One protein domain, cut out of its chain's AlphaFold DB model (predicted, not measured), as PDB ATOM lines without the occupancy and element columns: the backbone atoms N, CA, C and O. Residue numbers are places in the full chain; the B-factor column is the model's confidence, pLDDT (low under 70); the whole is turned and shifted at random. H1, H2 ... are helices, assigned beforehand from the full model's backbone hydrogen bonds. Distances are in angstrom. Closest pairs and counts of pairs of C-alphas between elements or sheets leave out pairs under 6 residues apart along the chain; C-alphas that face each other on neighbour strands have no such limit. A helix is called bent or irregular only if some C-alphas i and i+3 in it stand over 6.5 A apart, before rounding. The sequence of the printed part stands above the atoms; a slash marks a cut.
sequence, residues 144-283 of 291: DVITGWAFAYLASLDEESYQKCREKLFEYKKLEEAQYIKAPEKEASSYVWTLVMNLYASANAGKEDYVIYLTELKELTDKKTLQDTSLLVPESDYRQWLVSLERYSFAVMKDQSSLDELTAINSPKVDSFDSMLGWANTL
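Overview. This is residues 144 to 283 of the 291 residues of an uncharacterized protein of Legionella hackeliae (UniProt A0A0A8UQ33). What does one see first? H3 is in the middle of a helical body, with H1 and H2 on one side, making an up-and-down bundle with it, each helix running against the one before, and H4 and H6 packed on its other side. H5 and H7 pack on H6, and small H8 is at the far end from H2. How much is printed? The printed part has 140 residues with eight named helices, H1 to H8 in order, and no named strand: all helix. It is compact, with a radius of gyration of the C-alphas of 14.8 A and spans of 46 by 33 by 25 A.

Along the chain. Where are the helices? H1 is residues 145 to 155, from C-alpha 145 at (161.656, 166.644, 155.573), H2 159 to 182, 33.7 A long, H3 184 to 204, 28.8 A, and H4 209 to 219. H5 is 226 to 231, H6 236 to 253, 25.8 A, H7 256 to 266, and H8 273 to 279, ending at C-alpha 279 at (189.665, 159.677, 142.911). Which are irregular? H2 is, with C-alphas 164 and 167 7.5 A apart, H3, with C-alphas 186 and 189 7.4 A apart, and H7 only just, with C-alphas 263 and 266 6.8 A apart.

Arrangement. How do H1 to H3 stand? The hairpin H1 and H2 touch, closest at the C-alphas of Ala 155 and Tyr 162, 3.9 A. The hairpin H2 and H3 touch at a shallow tilt of 14 degrees, closest at the C-alphas of Tyr 180 and Glu 187, 5.0 A. What else touches H3? H4 does, closest at the C-alphas of Leu 199 and Tyr 210, 5.1 A, and H6, at those of Tyr 200 and Ser 249, 5.1 A. And the backbones? Every O i to N i+4 pair is within hydrogen-bond range in H1, H4, H5, H6 and H8, but 17 of 20 in H2, 15 of 17 in H3 and 4 of 7 in H7.

Size, cuts and confidence. How large is it? The two C-alphas farthest apart, those of Lys 164 and Asp 271, are 47.1 A apart; the printed part has no cut and no long link. Where is confidence low? Residues 234 to 241, 244 and 262 to 283 are under 70.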
ATOM      1  N   ASP A 144     157.547 166.495 158.250       87.81
ATOM      2  CA  ASP A 144     158.800 167.217 158.055       87.81
ATOM      3  C   ASP A 144     159.756 166.444 157.136       87.81
ATOM      4  O   ASP A 144     159.643 165.230 156.942       87.81
ATOM      5  N   VAL A 145     160.717 167.168 156.571       83.44
ATOM      6  CA  VAL A 145     161.656 166.644 155.573       83.44
ATOM      7  C   VAL A 145     162.485 165.473 156.108       83.44
ATOM      8  O   VAL A 145     162.709 164.479 155.415       83.44
ATOM      9  N   ILE A 146     162.917 165.564 157.367       85.94
ATOM     10  CA  ILE A 146     163.811 164.590 157.995       85.94
ATOM     11  C   ILE A 146     163.063 163.276 158.239       85.94
ATOM     12  O   ILE A 146     163.619 162.198 158.015       85.94
ATOM     13  N   THR A 147     161.782 163.349 158.611       91.00
ATOM     14  CA  THR A 147     160.894 162.180 158.671       91.00
ATOM     15  C   THR A 147     160.761 161.514 157.297       91.00
ATOM     16  O   THR A 147     160.852 160.287 157.202       91.00
ATOM     17  N   GLY A 148     160.646 162.292 156.213       90.06
ATOM     18  CA  GLY A 148     160.677 161.766 154.842       90.06
ATOM     19  C   GLY A 148     161.957 160.978 154.530       90.06
ATOM     20  O   GLY A 148     161.900 159.864 154.007       90.06
ATOM     21  N   TRP A 149     163.121 161.491 154.935       88.44
ATOM     22  CA  TRP A 149     164.398 160.786 154.759       88.44
ATOM     23  C   TRP A 149     164.508 159.522 155.618       88.44
ATOM     24  O   TRP A 149     165.132 158.542 155.206       88.44
ATOM     25  N   ALA A 150     163.901 159.511 156.805       91.38
ATOM     26  CA  ALA A 150     163.831 158.321 157.648       91.38
ATOM     27  C   ALA A 150     162.969 157.213 157.009       91.38
ATOM     28  O   ALA A 150     163.358 156.042 157.049       91.38
ATOM     29  N   PHE A 151     161.857 157.569 156.351       96.06
ATOM     30  CA  PHE A 151     161.084 156.626 155.532       96.06
ATOM     31  C   PHE A 151     161.914 156.039 154.388       96.06
ATOM     32  O   PHE A 151     161.845 154.832 154.160       96.06
ATOM     33  N   ALA A 152     162.727 156.848 153.703       92.62
ATOM     34  CA  ALA A 152     163.597 156.361 152.632       92.62
ATOM     35  C   ALA A 152     164.644 155.352 153.139       92.62
ATOM     36  O   ALA A 152     164.883 154.327 152.498       92.62
ATOM     37  N   TYR A 153     165.211 155.568 154.332       91.25
ATOM     38  CA  TYR A 153     166.096 154.573 154.941       91.25
ATOM     39  C   TYR A 153     165.390 153.253 155.235       91.25
ATOM     40  O   TYR A 153     165.922 152.206 154.870       91.25
ATOM     41  N   LEU A 154     164.200 153.292 155.842       94.88
ATOM     42  CA  LEU A 154     163.402 152.087 156.076       94.88
ATOM     43  C   LEU A 154     163.096 151.368 154.754       94.88
ATOM     44  O   LEU A 154     163.318 150.166 154.643       94.88
ATOM     45  N   ALA A 155     162.670 152.113 153.734       95.94
ATOM     46  CA  ALA A 155     162.368 151.587 152.407       95.94
ATOM     47  C   ALA A 155     163.580 150.925 151.723       95.94
ATOM     48  O   ALA A 155     163.411 149.972 150.975       95.94
ATOM     49  N   SER A 156     164.802 151.382 152.005       90.00
ATOM     50  CA  SER A 156     166.032 150.817 151.427       90.00
ATOM     51  C   SER A 156     166.467 149.466 152.017       90.00
ATOM     52  O   SER A 156     167.392 148.821 151.507       90.00
ATOM     53  N   LEU A 157     165.849 149.028 153.121       88.69
ATOM     54  CA  LEU A 157     166.275 147.816 153.825       88.69
ATOM     55  C   LEU A 157     165.914 146.547 153.054       88.69
ATOM     56  O   LEU A 157     166.739 145.640 152.978       88.69
ATOM     57  N   ASP A 158     164.731 146.490 152.454       88.94
ATOM     58  CA  ASP A 158     164.251 145.353 151.670       88.94
ATOM     59  C   ASP A 158     162.981 145.721 150.892       88.94
ATOM     60  O   ASP A 158     162.353 146.752 151.134       88.94
ATOM     61  N   GLU A 159     162.595 144.846 149.963       94.81
ATOM     62  CA  GLU A 159     161.417 145.020 149.113       94.81
ATOM     63  C   GLU A 159     160.110 145.182 149.912       94.81
ATOM     64  O   GLU A 159     159.268 146.010 149.558       94.81
ATOM     65  N   GLU A 160     159.938 144.432 151.004       96.19
ATOM     66  CA  GLU A 160     158.749 144.519 151.860       96.19
ATOM     67  C   GLU A 160     158.632 145.910 152.501       96.19
ATOM     68  O   GLU A 160     157.572 146.544 152.465       96.19
ATOM     69  N   SER A 161     159.738 146.416 153.053       96.38
ATOM     70  CA  SER A 161     159.801 147.755 153.643       96.38
ATOM     71  C   SER A 161     159.561 148.828 152.595       96.38
ATOM     72  O   SER A 161     158.831 149.783 152.859       96.38
ATOM     73  N   TYR A 162     160.119 148.658 151.393       97.69
ATOM     74  CA  TYR A 162     159.865 149.563 150.281       97.69
ATOM     75  C   TYR A 162     158.378 149.637 149.960       97.69
ATOM     76  O   TYR A 162     157.809 150.726 149.947       97.69
ATOM     77  N   GLN A 163     157.722 148.490 149.768       97.69
ATOM     78  CA  GLN A 163     156.299 148.450 149.437       97.69
ATOM     79  C   GLN A 163     155.449 149.132 150.513       97.69
ATOM     80  O   GLN A 163     154.519 149.870 150.190       97.69
ATOM     81  N   LYS A 164     155.799 148.935 151.787       97.25
ATOM     82  CA  LYS A 164     155.115 149.574 152.914       97.25
ATOM     83  C   LYS A 164     155.314 151.093 152.943       97.25
ATOM     84  O   LYS A 164     154.398 151.825 153.307       97.25
ATOM     85  N   CYS A 165     156.501 151.574 152.584       97.69
ATOM     86  CA  CYS A 165     156.860 152.991 152.641       97.69
ATOM     87  C   CYS A 165     156.581 153.758 151.343       97.69
ATOM     88  O   CYS A 165     156.589 154.986 151.373       97.69
ATOM     89  N   ARG A 166     156.318 153.075 150.224       97.69
ATOM     90  CA  ARG A 166     156.235 153.666 148.880       97.69
ATOM     91  C   ARG A 166     155.328 154.893 148.816       97.69
ATOM     92  O   ARG A 166     155.749 155.940 148.335       97.69
ATOM     93  N   GLU A 167     154.106 154.795 149.339       96.69
ATOM     94  CA  GLU A 167     153.161 155.922 149.352       96.69
ATOM     95  C   GLU A 167     153.707 157.127 150.126       96.69
ATOM     96  O   GLU A 167     153.580 158.263 149.670       96.69
ATOM     97  N   LYS A 168     154.386 156.879 151.253       96.38
ATOM     98  CA  LYS A 168     155.035 157.924 152.050       96.38
ATOM     99  C   LYS A 168     156.193 158.572 151.302       96.38
ATOM    100  O   LYS A 168     156.295 159.792 151.336       96.38
ATOM    101  N   LEU A 169     157.005 157.810 150.567       96.56
ATOM    102  CA  LEU A 169     158.083 158.389 149.751       96.56
ATOM    103  C   LEU A 169     157.532 159.388 148.725       96.56
ATOM    104  O   LEU A 169     158.050 160.498 148.609       96.56
ATOM    105  N   PHE A 170     156.444 159.038 148.030       96.44
ATOM    106  CA  PHE A 170     155.778 159.953 147.096       96.44
ATOM    107  C   PHE A 170     155.109 161.142 147.793       96.44
ATOM    108  O   PHE A 170     155.148 162.252 147.260       96.44
ATOM    109  N   GLU A 171     154.500 160.931 148.961       95.31
ATOM    110  CA  GLU A 171     153.902 162.000 149.767       95.31
ATOM    111  C   GLU A 171     154.952 163.053 150.148       95.31
ATOM    112  O   GLU A 171     154.785 164.229 149.825       95.31
ATOM    113  N   TYR A 172     156.061 162.632 150.766       94.56
ATOM    114  CA  TYR A 172     157.135 163.534 151.191       94.56
ATOM    115  C   TYR A 172     157.847 164.193 150.010       94.56
ATOM    116  O   TYR A 172     158.113 165.392 150.057       94.56
ATOM    117  N   LYS A 173     158.067 163.461 148.912       95.31
ATOM    118  CA  LYS A 173     158.615 164.029 147.672       95.31
ATOM    119  C   LYS A 173     157.772 165.200 147.159       95.31
ATOM    120  O   LYS A 173     158.320 166.250 146.852       95.31
ATOM    121  N   LYS A 174     156.442 165.046 147.102       95.38
ATOM    122  CA  LYS A 174     155.523 166.111 146.652       95.38
ATOM    123  C   LYS A 174     155.518 167.322 147.589       95.38
ATOM    124  O   LYS A 174     155.354 168.449 147.128       95.38
ATOM    125  N   LEU A 175     155.669 167.103 148.896       92.94
ATOM    126  CA  LEU A 175     155.776 168.194 149.869       92.94
ATOM    127  C   LEU A 175     157.057 169.008 149.664       92.94
ATOM    128  O   LEU A 175     157.001 170.238 149.718       92.94
ATOM    129  N   GLU A 176     158.178 168.340 149.400       91.12
ATOM    130  CA  GLU A 176     159.457 168.997 149.111       91.12
ATOM    131  C   GLU A 176     159.449 169.698 147.755       91.12
ATOM    132  O   GLU A 176     159.873 170.846 147.658       91.12
ATOM    133  N   GLU A 177     158.873 169.076 146.730       94.44
ATOM    134  CA  GLU A 177     158.687 169.686 145.411       94.44
ATOM    135  C   GLU A 177     157.894 171.001 145.508       94.44
ATOM    136  O   GLU A 177     158.299 172.035 144.973       94.44
ATOM    137  N   ALA A 178     156.790 171.003 146.264       94.12
ATOM    138  CA  ALA A 178     155.978 172.200 146.473       94.12
ATOM    139  C   ALA A 178     156.721 173.314 147.236       94.12
ATOM    140  O   ALA A 178     156.404 174.494 147.054       94.12
ATOM    141  N   GLN A 179     157.675 172.966 148.103       89.56
ATOM    142  CA  GLN A 179     158.539 173.932 148.790       89.56
ATOM    143  C   GLN A 179     159.630 174.461 147.854       89.56
ATOM    144  O   GLN A 179     159.815 175.676 147.769       89.56
ATOM    145  N   TYR A 180     160.266 173.574 147.090       89.75
ATOM    146  CA  TYR A 180     161.255 173.914 146.075       89.75
ATOM    147  C   TYR A 180     160.704 174.888 145.036       89.75
ATOM    148  O   TYR A 180     161.303 175.936 144.828       89.75
ATOM    149  N   ILE A 181     159.514 174.642 144.480       93.31
ATOM    150  CA  ILE A 181     158.880 175.557 143.511       93.31
ATOM    151  C   ILE A 181     158.688 176.969 144.093       93.31
ATOM    152  O   ILE A 181     158.798 177.960 143.374       93.31
ATOM    153  N   LYS A 182     158.408 177.085 145.398       92.94
ATOM    154  CA  LYS A 182     158.208 178.383 146.065       92.94
ATOM    155  C   LYS A 182     159.517 179.111 146.362       92.94
ATOM    156  O   LYS A 182     159.518 180.339 146.381       92.94
ATOM    157  N   ALA A 183     160.592 178.380 146.650       88.19
ATOM    158  CA  ALA A 183     161.886 178.951 147.015       88.19
ATOM    159  C   ALA A 183     163.060 178.073 146.526       88.19
ATOM    160  O   ALA A 183     163.747 177.465 147.354       88.19
ATOM    161  N   PRO A 184     163.338 178.036 145.206       83.69
ATOM    162  CA  PRO A 184     164.285 177.084 144.625       83.69
ATOM    163  C   PRO A 184     165.682 177.167 145.240       83.69
ATOM    164  O   PRO A 184     166.215 176.162 145.687       83.69
ATOM    165  N   GLU A 185     166.248 178.370 145.364       81.12
ATOM    166  CA  GLU A 185     167.598 178.572 145.914       81.12
ATOM    167  C   GLU A 185     167.739 178.105 147.370       81.12
ATOM    168  O   GLU A 185     168.823 177.719 147.804       81.12
ATOM    169  N   LYS A 186     166.645 178.149 148.135       76.50
ATOM    170  CA  LYS A 186     166.640 177.818 149.559       76.50
ATOM    171  C   LYS A 186     166.405 176.330 149.803       76.50
ATOM    172  O   LYS A 186     167.014 175.763 150.701       76.50
ATOM    173  N   GLU A 187     165.528 175.713 149.022       81.81
ATOM    174  CA  GLU A 187     165.064 174.342 149.264       81.81
ATOM    175  C   GLU A 187     165.681 173.324 148.287       81.81
ATOM    176  O   GLU A 187     165.452 172.125 148.416       81.81
ATOM    177  N   ALA A 188     166.507 173.756 147.319       82.38
ATOM    178  CA  ALA A 188     167.124 172.842 146.352       82.38
ATOM    179  C   ALA A 188     167.878 171.695 147.034       82.38
ATOM    180  O   ALA A 188     167.743 170.543 146.634       82.38
ATOM    181  N   SER A 189     168.634 171.988 148.095       81.50
ATOM    182  CA  SER A 189     169.413 170.960 148.785       81.50
ATOM    183  C   SER A 189     168.539 169.895 149.448       81.50
ATOM    184  O   SER A 189     168.879 168.715 149.384       81.50
ATOM    185  N   SER A 190     167.415 170.279 150.064       82.88
ATOM    186  CA  SER A 190     166.515 169.316 150.707       82.88
ATOM    187  C   SER A 190     165.748 168.488 149.678       82.88
ATOM    188  O   SER A 190     165.556 167.281 149.866       82.88
ATOM    189  N   TYR A 191     165.380 169.101 148.552       89.25
ATOM    190  CA  TYR A 191     164.664 168.412 147.488       89.25
ATOM    191  C   TYR A 191     165.554 167.424 146.727       89.25
ATOM    192  O   TYR A 191     165.183 166.255 146.603       89.25
ATOM    193  N   VAL A 192     166.764 167.838 146.321       88.19
ATOM    194  CA  VAL A 192     167.779 166.944 145.723       88.19
ATOM    195  C   VAL A 192     168.015 165.744 146.629       88.19
ATOM    196  O   VAL A 192     168.000 164.600 146.183       88.19
ATOM    197  N   TRP A 193     168.159 165.990 147.927       85.56
ATOM    198  CA  TRP A 193     168.372 164.922 148.884       85.56
ATOM    199  C   TRP A 193     167.221 163.935 148.978       85.56
ATOM    200  O   TRP A 193     167.434 162.726 149.039       85.56
ATOM    201  N   THR A 194     165.996 164.443 148.967       89.69
ATOM    202  CA  THR A 194     164.796 163.609 148.976       89.69
ATOM    203  C   THR A 194     164.741 162.714 147.738       89.69
ATOM    204  O   THR A 194     164.478 161.518 147.867       89.69
ATOM    205  N   LEU A 195     165.057 163.253 146.557       93.94
ATOM    206  CA  LEU A 195     165.113 162.471 145.320       93.94
ATOM    207  C   LEU A 195     166.205 161.400 145.365       93.94
ATOM    208  O   LEU A 195     165.919 160.245 145.060       93.94
ATOM    209  N   VAL A 196     167.418 161.737 145.810       89.69
ATOM    210  CA  VAL A 196     168.532 160.775 145.898       89.69
ATOM    211  C   VAL A 196     168.261 159.673 146.922       89.69
ATOM    212  O   VAL A 196     168.521 158.501 146.655       89.69
ATOM    213  N   MET A 197     167.692 160.003 148.081       86.62
ATOM    214  CA  MET A 197     167.314 159.005 149.088       86.62
ATOM    215  C   MET A 197     166.226 158.054 148.569       86.62
ATOM    216  O   MET A 197     166.284 156.850 148.823       86.62
ATOM    217  N   ASN A 198     165.255 158.576 147.819       95.06
ATOM    218  CA  ASN A 198     164.188 157.776 147.224       95.06
ATOM    219  C   ASN A 198     164.690 156.900 146.065       95.06
ATOM    220  O   ASN A 198     164.319 155.730 145.991       95.06
ATOM    221  N   LEU A 199     165.570 157.437 145.214       94.19
ATOM    222  CA  LEU A 199     166.308 156.704 144.178       94.19
ATOM    223  C   LEU A 199     167.084 155.527 144.785       94.19
ATOM    224  O   LEU A 199     167.020 154.402 144.294       94.19
ATOM    225  N   TYR A 200     167.777 155.778 145.892       86.31
ATOM    226  CA  TYR A 200     168.511 154.770 146.647       86.31
ATOM    227  C   TYR A 200     167.604 153.691 147.253       86.31
ATOM    228  O   TYR A 200     167.929 152.497 147.219       86.31
ATOM    229  N   ALA A 201     166.448 154.083 147.785       89.69
ATOM    230  CA  ALA A 201     165.469 153.141 148.307       89.69
ATOM    231  C   ALA A 201     164.892 152.240 147.205       89.69
ATOM    232  O   ALA A 201     164.842 151.021 147.377       89.69
ATOM    233  N   SER A 202     164.495 152.816 146.065       95.62
ATOM    234  CA  SER A 202     163.905 152.066 144.953       95.62
ATOM    235  C   SER A 202     164.918 151.181 144.233       95.62
ATOM    236  O   SER A 202     164.570 150.057 143.874       95.62
ATOM    237  N   ALA A 203     166.175 151.622 144.107       86.94
ATOM    238  CA  ALA A 203     167.267 150.803 143.585       86.94
ATOM    239  C   ALA A 203     167.489 149.546 144.437       86.94
ATOM    240  O   ALA A 203     167.481 148.434 143.916       86.94
ATOM    241  N   ASN A 204     167.610 149.694 145.762       83.81
ATOM    242  CA  ASN A 204     167.766 148.544 146.666       83.81
ATOM    243  C   ASN A 204     166.582 147.572 146.628       83.81
ATOM    244  O   ASN A 204     166.760 146.382 146.880       83.81
ATOM    245  N   ALA A 205     165.382 148.078 146.354       89.12
ATOM    246  CA  ALA A 205     164.177 147.272 146.227       89.12
ATOM    247  C   ALA A 205     163.961 146.712 144.807       89.12
ATOM    248  O   ALA A 205     162.991 145.984 144.594       89.12
ATOM    249  N   GLY A 206     164.815 147.064 143.837       88.25
ATOM    250  CA  GLY A 206     164.680 146.667 142.434       88.25
ATOM    251  C   GLY A 206     163.389 147.169 141.780       88.25
ATOM    252  O   GLY A 206     162.770 146.438 141.006       88.25
ATOM    253  N   LYS A 207     162.925 148.374 142.134       94.44
ATOM    254  CA  LYS A 207     161.636 148.925 141.680       94.44
ATOM    255  C   LYS A 207     161.796 149.960 140.579       94.44
ATOM    256  O   LYS A 207     162.688 150.800 140.621       94.44
ATOM    257  N   GLU A 208     160.850 149.954 139.641       93.50
ATOM    258  CA  GLU A 208     160.810 150.872 138.491       93.50
ATOM    259  C   GLU A 208     160.693 152.351 138.888       93.50
ATOM    260  O   GLU A 208     161.108 153.222 138.125       93.50
ATOM    261  N   ASP A 209     160.219 152.648 140.105       97.00
ATOM    262  CA  ASP A 209     160.215 154.006 140.665       97.00
ATOM    263  C   ASP A 209     161.619 154.649 140.660       97.00
ATOM    264  O   ASP A 209     161.736 155.872 140.649       97.00
ATOM    265  N   TYR A 210     162.690 153.845 140.621       96.31
ATOM    266  CA  TYR A 210     164.058 154.289 140.335       96.31
ATOM    267  C   TYR A 210     164.133 155.228 139.125       96.31
ATOM    268  O   TYR A 210     164.714 156.306 139.220       96.31
ATOM    269  N   VAL A 211     163.491 154.861 138.013       96.62
ATOM    270  CA  VAL A 211     163.515 155.649 136.772       96.62
ATOM    271  C   VAL A 211     162.800 156.986 136.961       96.62
ATOM    272  O   VAL A 211     163.240 157.998 136.417       96.62
ATOM    273  N   ILE A 212     161.732 157.010 137.765       96.50
ATOM    274  CA  ILE A 212     160.981 158.231 138.080       96.50
ATOM    275  C   ILE A 212     161.885 159.208 138.835       96.50
ATOM    276  O   ILE A 212     162.085 160.330 138.376       96.50
ATOM    277  N   TYR A 213     162.484 158.773 139.947       96.56
ATOM    278  CA  TYR A 213     163.347 159.645 140.749       96.56
ATOM    279  C   TYR A 213     164.599 160.084 139.987       96.56
ATOM    280  O   TYR A 213     165.000 161.237 140.109       96.56
ATOM    281  N   LEU A 214     165.184 159.205 139.166       95.38
ATOM    282  CA  LEU A 214     166.324 159.546 138.314       95.38
ATOM    283  C   LEU A 214     165.966 160.616 137.280       95.38
ATOM    284  O   LEU A 214     166.726 161.562 137.084       95.38
ATOM    285  N   THR A 215     164.815 160.474 136.622       95.00
ATOM    286  CA  THR A 215     164.348 161.445 135.625       95.00
ATOM    287  C   THR A 215     164.136 162.803 136.277       95.00
ATOM    288  O   THR A 215     164.701 163.793 135.820       95.00
ATOM    289  N   GLU A 216     163.404 162.844 137.390       94.94
ATOM    290  CA  GLU A 216     163.153 164.088 138.121       94.94
ATOM    291  C   GLU A 216     164.452 164.751 138.590       94.94
ATOM    292  O   GLU A 216     164.605 165.961 138.450       94.94
ATOM    293  N   LEU A 217     165.414 163.964 139.082       92.69
ATOM    294  CA  LEU A 217     166.723 164.455 139.503       92.69
ATOM    295  C   LEU A 217     167.496 165.091 138.338       92.69
ATOM    296  O   LEU A 217     168.046 166.182 138.493       92.69
ATOM    297  N   LYS A 218     167.515 164.457 137.158       91.06
ATOM    298  CA  LYS A 218     168.151 165.042 135.967       91.06
ATOM    299  C   LYS A 218     167.460 166.340 135.567       91.06
ATOM    300  O   LYS A 218     168.136 167.308 135.254       91.06
ATOM    301  N   GLU A 219     166.136 166.403 135.635       92.56
ATOM    302  CA  GLU A 219     165.362 167.561 135.177       92.56
ATOM    303  C   GLU A 219     165.320 168.752 136.145       92.56
ATOM    304  O   GLU A 219     164.758 169.787 135.789       92.56
ATOM    305  N   LEU A 220     165.950 168.667 137.324       89.75
ATOM    306  CA  LEU A 220     166.025 169.791 138.272       89.75
ATOM    307  C   LEU A 220     166.794 171.006 137.747       89.75
ATOM    308  O   LEU A 220     166.648 172.105 138.283       89.75
ATOM    309  N   THR A 221     167.636 170.821 136.733       85.25
ATOM    310  CA  THR A 221     168.389 171.908 136.110       85.25
ATOM    311  C   THR A 221     168.114 171.964 134.615       85.25
ATOM    312  O   THR A 221     167.917 170.938 133.966       85.25
ATOM    313  N   ASP A 222     168.182 173.163 134.032       84.06
ATOM    314  CA  ASP A 222     167.975 173.364 132.588       84.06
ATOM    315  C   ASP A 222     168.977 172.589 131.721       84.06
ATOM    316  O   ASP A 222     168.697 172.247 130.572       84.06
ATOM    317  N   LYS A 223     170.158 172.299 132.274       84.19
ATOM    318  CA  LYS A 223     171.203 171.517 131.605       84.19
ATOM    319  C   LYS A 223     170.905 170.021 131.587       84.19
ATOM    320  O   LYS A 223     171.515 169.300 130.803       84.19
ATOM    321  N   LYS A 224     169.969 169.574 132.422       86.44
ATOM    322  CA  LYS A 224     169.506 168.193 132.526       86.44
ATOM    323  C   LYS A 224     170.603 167.167 132.814       86.44
ATOM    324  O   LYS A 224     170.544 166.048 132.307       86.44
ATOM    325  N   THR A 225     171.607 167.557 133.599       84.19
ATOM    326  CA  THR A 225     172.708 166.670 133.989       84.19
ATOM    327  C   THR A 225     172.672 166.382 135.483       84.19
ATOM    328  O   THR A 225     172.314 167.242 136.293       84.19
ATOM    329  N   LEU A 226     173.107 165.183 135.863       81.62
ATOM    330  CA  LEU A 226     173.289 164.812 137.264       81.62
ATOM    331  C   LEU A 226     174.343 165.691 137.945       81.62
ATOM    332  O   LEU A 226     174.161 166.091 139.091       81.62
ATOM    333  N   GLN A 227     175.399 166.064 137.213       79.94
ATOM    334  CA  GLN A 227     176.442 166.967 137.702       79.94
ATOM    335  C   GLN A 227     175.881 168.294 138.180       79.94
ATOM    336  O   GLN A 227     176.152 168.709 139.308       79.94
ATOM    337  N   ASP A 228     175.119 168.968 137.328       82.00
ATOM    338  CA  ASP A 228     174.565 170.274 137.654       82.00
ATOM    339  C   ASP A 228     173.549 170.171 138.795       82.00
ATOM    340  O   ASP A 228     173.527 171.037 139.671       82.00
ATOM    341  N   THR A 229     172.777 169.083 138.858       83.81
ATOM    342  CA  THR A 229     171.859 168.838 139.973       83.81
ATOM    343  C   THR A 229     172.592 168.639 141.302       83.81
ATOM    344  O   THR A 229     172.209 169.255 142.299       83.81
ATOM    345  N   SER A 230     173.682 167.863 141.358       75.88
ATOM    346  CA  SER A 230     174.450 167.696 142.604       75.88
ATOM    347  C   SER A 230     175.056 169.023 143.095       75.88
ATOM    348  O   SER A 230     175.219 169.229 144.303       75.88
ATOM    349  N   LEU A 231     175.373 169.958 142.190       78.50
ATOM    350  CA  LEU A 231     175.901 171.285 142.544       78.50
ATOM    351  C   LEU A 231     174.883 172.179 143.272       78.50
ATOM    352  O   LEU A 231     175.302 173.123 143.945       78.50
ATOM    353  N   LEU A 232     173.586 171.856 143.221       79.19
ATOM    354  CA  LEU A 232     172.541 172.539 143.996       79.19
ATOM    355  C   LEU A 232     172.654 172.305 145.514       79.19
ATOM    356  O   LEU A 232     171.983 172.972 146.305       79.19
ATOM    357  N   VAL A 233     173.502 171.366 145.944       73.88
ATOM    358  CA  VAL A 233     173.874 171.185 147.352       73.88
ATOM    359  C   VAL A 233     175.197 171.913 147.587       73.88
ATOM    360  O   VAL A 233     176.228 171.454 147.090       73.88
ATOM    361  N   PRO A 234     175.207 173.069 148.282       60.53
ATOM    362  CA  PRO A 234     176.374 173.949 148.338       60.53
ATOM    363  C   PRO A 234     177.490 173.401 149.231       60.53
ATOM    364  O   PRO A 234     178.664 173.632 148.952       60.53
ATOM    365  N   GLU A 235     177.137 172.660 150.280       65.19
ATOM    366  CA  GLU A 235     178.101 172.062 151.199       65.19
ATOM    367  C   GLU A 235     178.756 170.831 150.554       65.19
ATOM    368  O   GLU A 235     178.074 169.849 150.241       65.19
ATOM    369  N   SER A 236     180.082 170.884 150.371       60.88
ATOM    370  CA  SER A 236     180.880 169.839 149.700       60.88
ATOM    371  C   SER A 236     180.632 168.454 150.280       60.88
ATOM    372  O   SER A 236     180.512 167.478 149.544       60.88
ATOM    373  N   ASP A 237     180.493 168.392 151.597       54.00
ATOM    374  CA  ASP A 237     180.376 167.156 152.349       54.00
ATOM    375  C   ASP A 237     179.034 166.470 152.069       54.00
ATOM    376  O   ASP A 237     178.959 165.296 151.716       54.00
ATOM    377  N   TYR A 238     177.949 167.238 152.128       59.12
ATOM    378  CA  TYR A 238     176.608 166.749 151.818       59.12
ATOM    379  C   TYR A 238     176.485 166.342 150.344       59.12
ATOM    380  O   TYR A 238     175.872 165.319 150.036       59.12
ATOM    381  N   ARG A 239     177.121 167.095 149.440       68.12
ATOM    382  CA  ARG A 239     177.183 166.765 148.011       68.12
ATOM    383  C   ARG A 239     177.892 165.435 147.759       68.12
ATOM    384  O   ARG A 239     177.396 164.622 146.986       68.12
ATOM    385  N   GLN A 240     179.030 165.191 148.405       64.50
ATOM    386  CA  GLN A 240     179.766 163.934 148.246       64.50
ATOM    387  C   GLN A 240     178.945 162.725 148.704       64.50
ATOM    388  O   GLN A 240     178.984 161.672 148.061       64.50
ATOM    389  N   TRP A 241     178.162 162.870 149.775       65.88
ATOM    390  CA  TRP A 241     177.297 161.784 150.219       65.88
ATOM    391  C   TRP A 241     176.168 161.495 149.220       65.88
ATOM    392  O   TRP A 241     175.919 160.330 148.907       65.88
ATOM    393  N   LEU A 242     175.545 162.534 148.660       70.75
ATOM    394  CA  LEU A 242     174.532 162.376 147.611       70.75
ATOM    395  C   LEU A 242     175.077 161.627 146.398       70.75
ATOM    396  O   LEU A 242     174.520 160.602 146.014       70.75
ATOM    397  N   VAL A 243     176.218 162.075 145.872       73.56
ATOM    398  CA  VAL A 243     176.882 161.429 144.729       73.56
ATOM    399  C   VAL A 243     177.224 159.967 145.038       73.56
ATOM    400  O   VAL A 243     177.125 159.097 144.172       73.56
ATOM    401  N   SER A 244     177.590 159.661 146.286       69.12
ATOM    402  CA  SER A 244     177.864 158.284 146.714       69.12
ATOM    403  C   SER A 244     176.607 157.407 146.692       69.12
ATOM    404  O   SER A 244     176.667 156.261 146.242       69.12
ATOM    405  N   LEU A 245     175.466 157.932 147.148       71.75
ATOM    406  CA  LEU A 245     174.185 157.221 147.104       71.75
ATOM    407  C   LEU A 245     173.695 157.012 145.669       71.75
ATOM    408  O   LEU A 245     173.243 155.914 145.345       71.75
ATOM    409  N   GLU A 246     173.815 158.017 144.801       78.19
ATOM    410  CA  GLU A 246     173.461 157.906 143.380       78.19
ATOM    411  C   GLU A 246     174.267 156.790 142.711       78.19
ATOM    412  O   GLU A 246     173.695 155.860 142.147       78.19
ATOM    413  N   ARG A 247     175.596 156.802 142.863       74.94
ATOM    414  CA  ARG A 247     176.467 155.775 142.271       74.94
ATOM    415  C   ARG A 247     176.175 154.379 142.771       74.94
ATOM    416  O   ARG A 247     176.146 153.448 141.971       74.94
ATOM    417  N   TYR A 248     175.950 154.227 144.073       70.25
ATOM    418  CA  TYR A 248     175.536 152.939 144.611       70.25
ATOM    419  C   TYR A 248     174.222 152.482 143.967       70.25
ATOM    420  O   TYR A 248     174.127 151.346 143.510       70.25
ATOM    421  N   SER A 249     173.237 153.377 143.868       77.56
ATOM    422  CA  SER A 249     171.933 153.083 143.258       77.56
ATOM    423  C   SER A 249     172.085 152.618 141.812       77.56
ATOM    424  O   SER A 249     171.502 151.613 141.410       77.56
ATOM    425  N   PHE A 250     172.925 153.304 141.043       82.69
ATOM    426  CA  PHE A 250     173.172 152.988 139.640       82.69
ATOM    427  C   PHE A 250     173.935 151.668 139.488       82.69
ATOM    428  O   PHE A 250     173.608 150.873 138.613       82.69
ATOM    429  N   ALA A 251     174.899 151.382 140.370       72.44
ATOM    430  CA  ALA A 251     175.610 150.105 140.388       72.44
ATOM    431  C   ALA A 251     174.671 148.931 140.710       72.44
ATOM    432  O   ALA A 251     174.712 147.908 140.023       72.44
ATOM    433  N   VAL A 252     173.782 149.088 141.698       74.56
ATOM    434  CA  VAL A 252     172.743 148.094 142.029       74.56
ATOM    435  C   VAL A 252     171.828 147.839 140.831       74.56
ATOM    436  O   VAL A 252     171.526 146.687 140.521       74.56
ATOM    437  N   MET A 253     171.441 148.899 140.120       82.06
ATOM    438  CA  MET A 253     170.562 148.824 138.949       82.06
ATOM    439  C   MET A 253     171.288 148.507 137.633       82.06
ATOM    440  O   MET A 253     170.630 148.338 136.608       82.06
ATOM    441  N   LYS A 254     172.623 148.388 137.647       82.62
ATOM    442  CA  LYS A 254     173.480 148.205 136.459       82.62
ATOM    443  C   LYS A 254     173.299 149.305 135.394       82.62
ATOM    444  O   LYS A 254     173.385 149.039 134.197       82.62
ATOM    445  N   ASP A 255     173.058 150.541 135.825       81.94
ATOM    446  CA  ASP A 255     172.874 151.716 134.965       81.94
ATOM    447  C   ASP A 255     174.221 152.368 134.618       81.94
ATOM    448  O   ASP A 255     174.640 153.354 135.224       81.94
ATOM    449  N   GLN A 256     174.923 151.799 133.635       80.25
ATOM    450  CA  GLN A 256     176.248 152.287 133.239       80.25
ATOM    451  C   GLN A 256     176.214 153.718 132.681       80.25
ATOM    452  O   GLN A 256     177.122 154.495 132.947       80.25
ATOM    453  N   SER A 257     175.148 154.107 131.972       85.75
ATOM    454  CA  SER A 257     175.051 155.450 131.387       85.75
ATOM    455  C   SER A 257     175.046 156.538 132.458       85.75
ATOM    456  O   SER A 257     175.724 157.552 132.301       85.75
ATOM    457  N   SER A 258     174.278 156.351 133.533       84.25
ATOM    458  CA  SER A 258     174.236 157.326 134.627       84.25
ATOM    459  C   SER A 258     175.528 157.305 135.454       84.25
ATOM    460  O   SER A 258     175.934 158.332 135.999       84.25
ATOM    461  N   LEU A 259     176.221 156.163 135.517       74.88
ATOM    462  CA  LEU A 259     177.547 156.072 136.132       74.88
ATOM    463  C   LEU A 259     178.606 156.845 135.349       74.88
ATOM    464  O   LEU A 259     179.364 157.609 135.949       74.88
ATOM    465  N   ASP A 260     178.630 156.699 134.026       73.94
ATOM    466  CA  ASP A 260     179.554 157.421 133.147       73.94
ATOM    467  C   ASP A 260     179.350 158.940 133.282       73.94
ATOM    468  O   ASP A 260     180.315 159.697 133.392       73.94
ATOM    469  N   GLU A 261     178.096 159.388 133.386       76.25
ATOM    470  CA  GLU A 261     177.738 160.794 133.604       76.25
ATOM    471  C   GLU A 261     178.277 161.335 134.944       76.25
ATOM    472  O   GLU A 261     178.866 162.417 134.996       76.25
ATOM    473  N   LEU A 262     178.152 160.564 136.033       69.12
ATOM    474  CA  LEU A 262     178.680 160.950 137.350       69.12
ATOM    475  C   LEU A 262     180.203 160.808 137.471       69.12
ATOM    476  O   LEU A 262     180.789 161.330 138.427       69.12
ATOM    477  N   THR A 263     180.865 160.103 136.550       57.75
ATOM    478  CA  THR A 263     182.326 159.899 136.567       57.75
ATOM    479  C   THR A 263     183.074 161.227 136.369       57.75
ATOM    480  O   THR A 263     184.161 161.422 136.912       57.75
ATOM    481  N   ALA A 264     182.445 162.202 135.704       49.66
ATOM    482  CA  ALA A 264     183.002 163.532 135.443       49.66
ATOM    483  C   ALA A 264     182.993 164.496 136.651       49.66
ATOM    484  O   ALA A 264     183.669 165.525 136.626       49.66
ATOM    485  N   ILE A 265     182.257 164.189 137.725       53.50
ATOM    486  CA  ILE A 265     181.986 165.151 138.813       53.50
ATOM    487  C   ILE A 265     183.164 165.296 139.790       53.50
ATOM    488  O   ILE A 265     183.168 166.215 140.603       53.50
ATOM    489  N   ASN A 266     184.200 164.449 139.702       46.25
ATOM    490  CA  ASN A 266     185.244 164.366 140.730       46.25
ATOM    491  C   ASN A 266     186.681 164.096 140.232       46.25
ATOM    492  O   ASN A 266     187.434 163.433 140.929       46.25
ATOM    493  N   SER A 267     187.138 164.636 139.096       34.75
ATOM    494  CA  SER A 267     188.587 164.600 138.773       34.75
ATOM    495  C   SER A 267     189.325 165.907 139.121       34.75
ATOM    496  O   SER A 267     189.612 166.693 138.216       34.75
ATOM    497  N   PRO A 268     189.690 166.190 140.390       34.19
ATOM    498  CA  PRO A 268     190.812 167.078 140.663       34.19
ATOM    499  C   PRO A 268     192.139 166.352 140.364       34.19
ATOM    500  O   PRO A 268     192.251 165.131 140.496       34.19
ATOM    501  N   LYS A 269     193.162 167.109 139.944       31.67
ATOM    502  CA  LYS A 269     194.542 166.605 139.834       31.67
ATOM    503  C   LYS A 269     195.019 166.147 141.216       31.67
ATOM    504  O   LYS A 269     194.689 166.785 142.207       31.67
ATOM    505  N   VAL A 270     195.759 165.039 141.273       34.78
ATOM    506  CA  VAL A 270     196.212 164.461 142.544       34.78
ATOM    507  C   VAL A 270     197.394 165.250 143.091       34.78
ATOM    508  O   VAL A 270     198.516 165.101 142.617       34.78
ATOM    509  N   ASP A 271     197.137 166.093 144.081       30.70
ATOM    510  CA  ASP A 271     198.153 166.853 144.812       30.70
ATOM    511  C   ASP A 271     197.864 166.973 146.329       30.70
ATOM    512  O   ASP A 271     198.655 167.572 147.057       30.70
ATOM    513  N   SER A 272     196.782 166.360 146.845       34.03
ATOM    514  CA  SER A 272     196.407 166.373 148.279       34.03
ATOM    515  C   SER A 272     195.479 165.216 148.720       34.03
ATOM    516  O   SER A 272     194.870 164.538 147.896       34.03
ATOM    517  N   PHE A 273     195.298 164.990 150.028       35.31
ATOM    518  CA  PHE A 273     194.340 163.993 150.553       35.31
ATOM    519  C   PHE A 273     192.885 164.270 150.100       35.31
ATOM    520  O   PHE A 273     192.137 163.344 149.796       35.31
ATOM    521  N   ASP A 274     192.520 165.544 149.925       35.34
ATOM    522  CA  ASP A 274     191.233 165.959 149.345       35.34
ATOM    523  C   ASP A 274     191.096 165.566 147.859       35.34
ATOM    524  O   ASP A 274     189.995 165.312 147.371       35.34
ATOM    525  N   SER A 275     192.212 165.429 147.134       35.81
ATOM    526  CA  SER A 275     192.224 164.929 145.752       35.81
ATOM    527  C   SER A 275     192.104 163.397 145.649       35.81
ATOM    528  O   SER A 275     191.504 162.903 144.693       35.81
ATOM    529  N   MET A 276     192.551 162.639 146.666       36.50
ATOM    530  CA  MET A 276     192.278 161.191 146.786       36.50
ATOM    531  C   MET A 276     190.779 160.903 146.973       36.50
ATOM    532  O   MET A 276     190.269 159.915 146.443       36.50
ATOM    533  N   LEU A 277     190.053 161.786 147.670       39.56
ATOM    534  CA  LEU A 277     188.593 161.716 147.829       39.56
ATOM    535  C   LEU A 277     187.843 161.989 146.517       39.56
ATOM    536  O   LEU A 277     186.756 161.450 146.314       39.56
ATOM    537  N   GLY A 278     188.427 162.768 145.602       35.59
ATOM    538  CA  GLY A 278     187.956 162.876 144.217       35.59
ATOM    539  C   GLY A 278     188.168 161.575 143.431       35.59
ATOM    540  O   GLY A 278     187.266 161.107 142.746       35.59
ATOM    541  N   TRP A 279     189.309 160.910 143.625       33.56
ATOM    542  CA  TRP A 279     189.665 159.677 142.911       33.56
ATOM    543  C   TRP A 279     188.872 158.433 143.321       33.56
ATOM    544  O   TRP A 279     188.368 157.723 142.449       33.56
ATOM    545  N   ALA A 280     188.658 158.206 144.622       36.31
ATOM    546  CA  ALA A 280     187.755 157.152 145.116       36.31
ATOM    547  C   ALA A 280     186.317 157.322 144.583       36.31
ATOM    548  O   ALA A 280     185.522 156.385 144.551       36.31
ATOM    549  N   ASN A 281     186.022 158.534 144.113       35.78
ATOM    550  CA  ASN A 281     184.803 158.966 143.474       35.78
ATOM    551  C   ASN A 281     184.890 158.988 141.927       35.78
ATOM    552  O   ASN A 281     184.090 159.678 141.313       35.78
ATOM    553  N   THR A 282     185.810 158.306 141.245       32.00
ATOM    554  CA  THR A 282     185.893 158.361 139.756       32.00
ATOM    555  C   THR A 282     185.877 157.010 139.069       32.00
ATOM    556  O   THR A 282     186.193 156.912 137.889       32.00
ATOM    557  N   LEU A 283     185.526 155.944 139.773       30.09
ATOM    558  CA  LEU A 283     185.837 154.630 139.250       30.09
ATOM    559  C   LEU A 283     184.645 153.700 139.404       30.09
ATOM    560  O   LEU A 283     184.300 153.275 140.503       30.09
TER     561      LEU A 283